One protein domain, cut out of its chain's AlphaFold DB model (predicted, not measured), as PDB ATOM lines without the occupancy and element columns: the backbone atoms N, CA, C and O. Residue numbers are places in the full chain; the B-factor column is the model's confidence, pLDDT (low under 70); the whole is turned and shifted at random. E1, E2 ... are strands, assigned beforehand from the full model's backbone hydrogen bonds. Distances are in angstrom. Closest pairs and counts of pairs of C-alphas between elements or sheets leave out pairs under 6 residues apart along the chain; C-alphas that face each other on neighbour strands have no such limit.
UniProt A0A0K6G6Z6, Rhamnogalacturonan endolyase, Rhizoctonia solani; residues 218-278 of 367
ATOM      1  N   ASP A 218     102.434 150.992  91.793       96.75
ATOM      2  CA  ASP A 218     102.425 151.744  90.538       96.75
ATOM      3  C   ASP A 218     103.751 151.610  89.772       96.75
ATOM      4  O   ASP A 218     103.957 152.262  88.748       96.75
ATOM      5  N   ARG A 219     104.654 150.749  90.252       97.31
ATOM      6  CA  ARG A 219     105.945 150.427  89.640       97.31
ATOM      7  C   ARG A 219     105.919 149.024  89.050       97.31
ATOM      8  O   ARG A 219     105.069 148.205  89.390       97.31
ATOM      9  N   GLY A 220     106.823 148.762  88.119       98.06
ATOM     10  CA  GLY A 220     107.043 147.438  87.555       98.06
ATOM     11  C   GLY A 220     108.387 146.849  87.969       98.06
ATOM     12  O   GLY A 220     109.175 147.462  88.694       98.06
ATOM     13  N   THR A 221     108.644 145.656  87.457       97.94
ATOM     14  CA  THR A 221     109.888 144.909  87.654       97.94
ATOM     15  C   THR A 221     110.506 144.607  86.294       97.94
ATOM     16  O   THR A 221     109.783 144.345  85.334       97.94
ATOM     17  N   VAL A 222     111.833 144.606  86.195       97.06
ATOM     18  CA  VAL A 222     112.566 144.083  85.036       97.06
ATOM     19  C   VAL A 222     113.384 142.883  85.480       97.06
ATOM     20  O   VAL A 222     114.156 142.977  86.430       97.06
ATOM     21  N   THR A 223     113.232 141.761  84.793       96.12
ATOM     22  CA  THR A 223     114.061 140.567  84.987       96.12
ATOM     23  C   THR A 223     114.769 140.205  83.697       96.12
ATOM     24  O   THR A 223     114.293 140.534  82.614       96.12
ATOM     25  N   GLY A 224     115.865 139.472  83.783       92.31
ATOM     26  CA  GLY A 224     116.506 138.942  82.590       92.31
ATOM     27  C   GLY A 224     117.820 138.270  82.905       92.31
ATOM     28  O   GLY A 224     118.184 138.109  84.070       92.31
ATOM     29  N   SER A 225     118.523 137.900  81.848       89.38
ATOM     30  CA  SER A 225     119.857 137.326  81.901       89.38
ATOM     31  C   SER A 225     120.866 138.231  81.199       89.38
ATOM     32  O   SER A 225     120.565 138.882  80.194       89.38
ATOM     33  N   CYS A 226     122.080 138.281  81.740       82.81
ATOM     34  CA  CYS A 226     123.242 138.810  81.050       82.81
ATOM     35  C   CYS A 226     124.188 137.666  80.675       82.81
ATOM     36  O   CYS A 226     124.552 136.829  81.508       82.81
ATOM     37  N   CYS A 227     124.579 137.618  79.401       70.81
ATOM     38  CA  CYS A 227     125.582 136.678  78.906       70.81
ATOM     39  C   CYS A 227     126.835 137.458  78.486       70.81
ATOM     40  O   CYS A 227     126.860 138.002  77.376       70.81
ATOM     41  N   PRO A 228     127.863 137.540  79.346       61.78
ATOM     42  CA  PRO A 228     129.176 138.003  78.914       61.78
ATOM     43  C   PRO A 228     129.745 137.008  77.888       61.78
ATOM     44  O   PRO A 228     129.579 135.799  78.041       61.78
ATOM     45  N   VAL A 229     130.406 137.496  76.832       55.97
ATOM     46  CA  VAL A 229     131.076 136.626  75.836       55.97
ATOM     47  C   VAL A 229     132.378 136.026  76.417       55.97
ATOM     48  O   VAL A 229     132.942 135.082  75.872       55.97
ATOM     49  N   TRP A 230     132.834 136.520  77.573       58.44
ATOM     50  CA  TRP A 230     134.071 136.114  78.246       58.44
ATOM     51  C   TRP A 230     133.867 135.004  79.279       58.44
ATOM     52  O   TRP A 230     132.924 135.023  80.066       58.44
ATOM     53  N   SER A 231     134.843 134.104  79.378       44.53
ATOM     54  CA  SER A 231     134.873 132.981  80.325       44.53
ATOM     55  C   SER A 231     135.092 133.360  81.802       44.53
ATOM     56  O   SER A 231     135.083 132.471  82.651       44.53
ATOM     57  N   MET A 232     135.284 134.645  82.130       43.75
ATOM     58  CA  MET A 232     135.630 135.111  83.487       43.75
ATOM     59  C   MET A 232     134.477 135.757  84.269       43.75
ATOM     60  O   MET A 232     134.656 136.086  85.439       43.75
ATOM     61  N   VAL A 233     133.290 135.907  83.674       49.25
ATOM     62  CA  VAL A 233     132.096 136.394  84.383       49.25
ATOM     63  C   VAL A 233     130.986 135.366  84.203       49.25
ATOM     64  O   VAL A 233     130.667 134.961  83.089       49.25
ATOM     65  N   SER A 234     130.406 134.901  85.308       53.69
ATOM     66  CA  SER A 234     129.257 133.999  85.269       53.69
ATOM     67  C   SER A 234     128.096 134.665  84.531       53.69
ATOM     68  O   SER A 234     127.733 135.792  84.871       53.69
ATOM     69  N   SER A 235     127.465 133.964  83.583       64.44
ATOM     70  CA  SER A 235     126.122 134.330  83.123       64.44
ATOM     71  C   SER A 235     125.226 134.562  84.341       64.44
ATOM     72  O   SER A 235     125.144 133.688  85.209       64.44
ATOM     73  N   GLY A 236     124.607 135.736  84.432       75.25
ATOM     74  CA  GLY A 236     123.875 136.161  85.620       75.25
ATOM     75  C   GLY A 236     122.423 136.459  85.299       75.25
ATOM     76  O   GLY A 236     122.131 137.149  84.328       75.25
ATOM     77  N   ASN A 237     121.506 135.975  86.133       87.25
ATOM     78  CA  ASN A 237     120.144 136.496  86.141       87.25
ATOM     79  C   ASN A 237     120.110 137.764  86.997       87.25
ATOM     80  O   ASN A 237     120.746 137.816  88.049       87.25
ATOM     81  N   TYR A 238     119.343 138.762  86.576       89.56
ATOM     82  CA  TYR A 238     119.172 140.009  87.309       89.56
ATOM     83  C   TYR A 238     117.693 140.334  87.530       89.56
ATOM     84  O   TYR A 238     116.797 139.835  86.842       89.56
ATOM     85  N   THR A 239     117.426 141.162  88.539       92.81
ATOM     86  CA  THR A 239     116.090 141.680  88.850       92.81
ATOM     87  C   THR A 239     116.206 143.122  89.322       92.81
ATOM     88  O   THR A 239     116.873 143.404  90.315       92.81
ATOM     89  N   LEU A 240     115.545 144.030  88.609       92.62
ATOM     90  CA  LEU A 240     115.356 145.425  88.983       92.62
ATOM     91  C   LEU A 240     113.899 145.599  89.402       92.62
ATOM     92  O   LEU A 240     113.001 145.582  88.562       92.62
ATOM     93  N   SER A 241     113.664 145.728  90.701       92.69
ATOM     94  CA  SER A 241     112.333 145.996  91.254       92.69
ATOM     95  C   SER A 241     112.073 147.499  91.346       92.69
ATOM     96  O   SER A 241     113.005 148.301  91.286       92.69
ATOM     97  N   GLU A 242     110.810 147.882  91.553       92.38
ATOM     98  CA  GLU A 242     110.416 149.268  91.849       92.38
ATOM     99  C   GLU A 242     110.753 150.270  90.722       92.38
ATOM    100  O   GLU A 242     110.985 151.460  90.959       92.38
ATOM    101  N   VAL A 243     110.741 149.813  89.467       95.69
ATOM    102  CA  VAL A 243     111.017 150.649  88.293       95.69
ATOM    103  C   VAL A 243     109.756 151.424  87.913       95.69
ATOM    104  O   VAL A 243     108.679 150.845  87.774       95.69
ATOM    105  N   ASN A 244     109.864 152.743  87.742       95.94
ATOM    106  CA  ASN A 244     108.732 153.543  87.267       95.94
ATOM    107  C   ASN A 244     108.259 153.043  85.882       95.94
ATOM    108  O   ASN A 244     109.073 152.566  85.094       95.94
ATOM    109  N   PRO A 245     106.963 153.146  85.549       97.69
ATOM    110  CA  PRO A 245     106.495 152.836  84.204       97.69
ATOM    111  C   PRO A 245     107.139 153.751  83.158       97.69
ATOM    112  O   PRO A 245     107.273 154.957  83.372       97.69
ATOM    113  N   GLY A 246     107.509 153.183  82.014       97.62
ATOM    114  CA  GLY A 246     108.192 153.907  80.943       97.62
ATOM    115  C   GLY A 246     109.040 152.998  80.063       97.62
ATOM    116  O   GLY A 246     109.168 151.802  80.323       97.62
ATOM    117  N   THR A 247     109.619 153.573  79.013       98.06
ATOM    118  CA  THR A 247     110.577 152.886  78.141       98.06
ATOM    119  C   THR A 247     111.990 153.320  78.506       98.06
ATOM    120  O   THR A 247     112.282 154.514  78.564       98.06
ATOM    121  N   TYR A 248     112.860 152.346  78.750       96.56
ATOM    122  CA  TYR A 248     114.220 152.543  79.233       96.56
ATOM    123  C   TYR A 248     115.223 151.946  78.257       96.56
ATOM    124  O   TYR A 248     115.006 150.853  77.733       96.56
ATOM    125  N   THR A 249     116.346 152.640  78.080       95.38
ATOM    126  CA  THR A 249     117.576 152.010  77.589       95.38
ATOM    127  C   THR A 249     118.282 151.391  78.788       95.38
ATOM    128  O   THR A 249     118.519 152.078  79.779       95.38
ATOM    129  N   ALA A 250     118.578 150.100  78.714       91.81
ATOM    130  CA  ALA A 250     119.401 149.401  79.688       91.81
ATOM    131  C   ALA A 250     120.786 149.167  79.087       91.81
ATOM    132  O   ALA A 250     120.892 148.775  77.924       91.81
ATOM    133  N   THR A 251     121.824 149.379  79.888       88.81
ATOM    134  CA  THR A 251     123.220 149.209  79.480       88.81
ATOM    135  C   THR A 251     123.852 148.108  80.320       88.81
ATOM    136  O   THR A 251     123.751 148.121  81.547       88.81
ATOM    137  N   LEU A 252     124.476 147.142  79.654       87.56
ATOM    138  CA  LEU A 252     125.320 146.133  80.274       87.56
ATOM    139  C   LEU A 252     126.722 146.716  80.429       87.56
ATOM    140  O   LEU A 252     127.285 147.214  79.454       87.56
ATOM    141  N   PHE A 253     127.275 146.622  81.634       85.00
ATOM    142  CA  PHE A 253     128.620 147.093  81.934       85.00
ATOM    143  C   PHE A 253     129.551 145.932  82.288       85.00
ATOM    144  O   PHE A 253     129.152 144.996  82.986       85.00
ATOM    145  N   LYS A 254     130.796 146.025  81.824       83.12
ATOM    146  CA  LYS A 254     131.955 145.319  82.372       83.12
ATOM    147  C   LYS A 254     132.677 146.332  83.253       83.12
ATOM    148  O   LYS A 254     133.296 147.241  82.725       83.12
ATOM    149  N   GLU A 255     132.515 146.206  84.567       85.06
ATOM    150  CA  GLU A 255     132.841 147.260  85.542       85.06
ATOM    151  C   GLU A 255     132.207 148.620  85.189       85.06
ATOM    152  O   GLU A 255     131.016 148.798  85.453       85.06
ATOM    153  N   ASP A 256     132.960 149.563  84.615       86.19
ATOM    154  CA  ASP A 256     132.486 150.885  84.176       86.19
ATOM    155  C   ASP A 256     132.442 151.029  82.636       86.19
ATOM    156  O   ASP A 256     131.900 152.013  82.123       86.19
ATOM    157  N   LEU A 257     132.918 150.033  81.876       84.19
ATOM    158  CA  LEU A 257     132.833 150.009  80.414       84.19
ATOM    159  C   LEU A 257     131.454 149.537  79.952       84.19
ATOM    160  O   LEU A 257     131.003 148.449  80.306       84.19
ATOM    161  N   SER A 258     130.780 150.337  79.126       87.25
ATOM    162  CA  SER A 258     129.530 149.939  78.469       87.25
ATOM    163  C   SER A 258     129.818 148.928  77.363       87.25
ATOM    164  O   SER A 258     130.438 149.274  76.362       87.25
ATOM    165  N   VAL A 259     129.287 147.717  77.501       86.62
ATOM    166  CA  VAL A 259     129.571 146.597  76.593       86.62
ATOM    167  C   VAL A 259     128.357 146.092  75.831       86.62
ATOM    168  O   VAL A 259     128.478 145.246  74.959       86.62
ATOM    169  N   GLY A 260     127.161 146.583  76.130       87.81
ATOM    170  CA  GLY A 260     125.952 146.195  75.413       87.81
ATOM    171  C   GLY A 260     124.774 147.056  75.825       87.81
ATOM    172  O   GLY A 260     124.764 147.624  76.914       87.81
ATOM    173  N   THR A 261     123.768 147.159  74.965       92.38
ATOM    174  CA  THR A 261     122.547 147.911  75.271       92.38
ATOM    175  C   THR A 261     121.303 147.150  74.838       92.38
ATOM    176  O   THR A 261     121.344 146.282  73.966       92.38
ATOM    177  N   GLY A 262     120.183 147.469  75.474       93.00
ATOM    178  CA  GLY A 262     118.863 146.960  75.134       93.00
ATOM    179  C   GLY A 262     117.783 147.972  75.492       93.00
ATOM    180  O   GLY A 262     118.037 148.973  76.159       93.00
ATOM    181  N   THR A 263     116.555 147.724  75.049       97.25
ATOM    182  CA  THR A 263     115.400 148.566  75.378       97.25
ATOM    183  C   THR A 263     114.316 147.724  76.029       97.25
ATOM    184  O   THR A 263     114.001 146.638  75.550       97.25
ATOM    185  N   VAL A 264     113.718 148.233  77.106       97.62
ATOM    186  CA  VAL A 264     112.605 147.581  77.808       97.62
ATOM    187  C   VAL A 264     111.513 148.590  78.125       97.62
ATOM    188  O   VAL A 264     111.792 149.737  78.463       97.62
ATOM    189  N   THR A 265     110.257 148.161  78.021       98.44
ATOM    190  CA  THR A 265     109.104 148.954  78.464       98.44
ATOM    191  C   THR A 265     108.520 148.339  79.727       98.44
ATOM    192  O   THR A 265     108.177 147.161  79.754       98.44
ATOM    193  N   VAL A 266     108.409 149.154  80.770       98.44
ATOM    194  CA  VAL A 266     107.921 148.783  82.095       98.44
ATOM    195  C   VAL A 266     106.503 149.306  82.276       98.44
ATOM    196  O   VAL A 266     106.194 150.445  81.927       98.44
ATOM    197  N   SER A 267     105.637 148.469  82.841       98.12
ATOM    198  CA  SER A 267     104.261 148.814  83.213       98.12
ATOM    199  C   SER A 267     104.029 148.545  84.698       98.12
ATOM    200  O   SER A 267     104.606 147.612  85.255       98.12
ATOM    201  N   ALA A 268     103.159 149.338  85.324       97.56
ATOM    202  CA  ALA A 268     102.805 149.203  86.737       97.56
ATOM    203  C   ALA A 268     102.279 147.794  87.073       97.56
ATOM    204  O   ALA A 268     101.446 147.241  86.349       97.56
ATOM    205  N   GLY A 269     102.776 147.208  88.162       96.75
ATOM    206  CA  GLY A 269     102.396 145.882  88.650       96.75
ATOM    207  C   GLY A 269     102.752 144.722  87.714       96.75
ATOM    208  O   GLY A 269     102.227 143.621  87.891       96.75
ATOM    209  N   LYS A 270     103.587 144.947  86.689       97.81
ATOM    210  CA  LYS A 270     104.014 143.925  85.724       97.81
ATOM    211  C   LYS A 270     105.519 143.699  85.787       97.81
ATOM    212  O   LYS A 270     106.287 144.616  86.067       97.81
ATOM    213  N   THR A 271     105.920 142.478  85.447       98.25
ATOM    214  CA  THR A 271     107.318 142.125  85.196       98.25
ATOM    215  C   THR A 271     107.571 142.142  83.694       98.25
ATOM    216  O   THR A 271     106.896 141.435  82.948       98.25
ATOM    217  N   ALA A 272     108.527 142.956  83.258       97.94
ATOM    218  CA  ALA A 272     109.080 142.933  81.914       97.94
ATOM    219  C   ALA A 272     110.349 142.070  81.884       97.94
ATOM    220  O   ALA A 272     111.063 141.975  82.884       97.94
ATOM    221  N   THR A 273     110.646 141.476  80.728       97.12
ATOM    222  CA  THR A 273     111.861 140.677  80.531       97.12
ATOM    223  C   THR A 273     112.790 141.355  79.533       97.12
ATOM    224  O   THR A 273     112.331 141.793  78.479       97.12
ATOM    225  N   LEU A 274     114.083 141.425  79.853       94.69
ATOM    226  CA  LEU A 274     115.121 141.903  78.944       94.69
ATOM    227  C   LEU A 274     116.400 141.075  79.105       94.69
ATOM    228  O   LEU A 274     117.108 141.201  80.096       94.69
ATOM    229  N   ASP A 275     116.747 140.275  78.106       92.50
ATOM    230  CA  ASP A 275     118.068 139.646  78.048       92.50
ATOM    231  C   ASP A 275     119.046 140.571  77.312       92.50
ATOM    232  O   ASP A 275     118.711 141.112  76.258       92.50
ATOM    233  N   ILE A 276     120.250 140.765  77.860       89.69
ATOM    234  CA  ILE A 276     121.285 141.632  77.269       89.69
ATOM    235  C   ILE A 276     122.578 140.836  77.100       89.69
ATOM    236  O   ILE A 276     122.998 140.090  77.985       89.69
ATOM    237  N   LYS A 277     123.235 141.002  75.953       87.44
ATOM    238  CA  LYS A 277     124.527 140.378  75.644       87.44
ATOM    239  C   LYS A 277     125.575 141.459  75.421       87.44
ATOM    240  O   LYS A 277     125.219 142.566  75.016       87.44
ATOM    241  N   SER A 278     126.840 141.135  75.687       87.06
ATOM    242  CA  SER A 278     127.932 142.007  75.245       87.06
ATOM    243  C   SER A 278     127.985 142.020  73.708       87.06
ATOM    244  O   SER A 278     127.719 141.006  73.057       87.06
TER     245      SER A 278
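Overview. This is residues 218 to 278 of the 367 residues of the protein "Rhamnogalacturonan endolyase" of Rhizoctonia solani (UniProt A0A0K6G6Z6). What is the shape? Two long strand hairpins, E1 with E2 and E3 with E4, run lengthwise in a rod, partly face to face, with short E5 beside E1. What builds it? The 61 printed residues, all strand by class, hold E1 to E5 in chain order: a mixed sheet E2, E1, E5 and an antiparallel sheet E3, E4. How compact? Only just compact, close to loose: radius of gyration of the C-alphas 12.1 A, spans 38 by 17 by 15 A.

Along the chain. Where is the first hairpin? E1, residues 220 to 227, 23.1 A, begins at C-alpha (107.043, 147.438, 87.555); E2 is residues 236 to 243. What follows? E3, residues 246 to 254, spans 25.3 A; E4, residues 257 to 266, 25.0 A, bends by 65 degrees at residue 260. E5, residues 271 to 273, ends at C-alpha (111.861, 140.677, 80.531).

Arrangement. What neighbours E1? E2 is antiparallel, N 222 to O 240 2.8 A; E5 is parallel, N 223 to O 272 2.9 A. And E3? E4 is antiparallel, N 250 to O 262 2.8 A. The closest C-alphas of E1 and E4, Gly 220 and Val 266, are 5.7 A apart.

Size, cuts and confidence. Any cut? The printed part has no cut and no long link. Where is confidence low? Residues 228 to 235 are under 70.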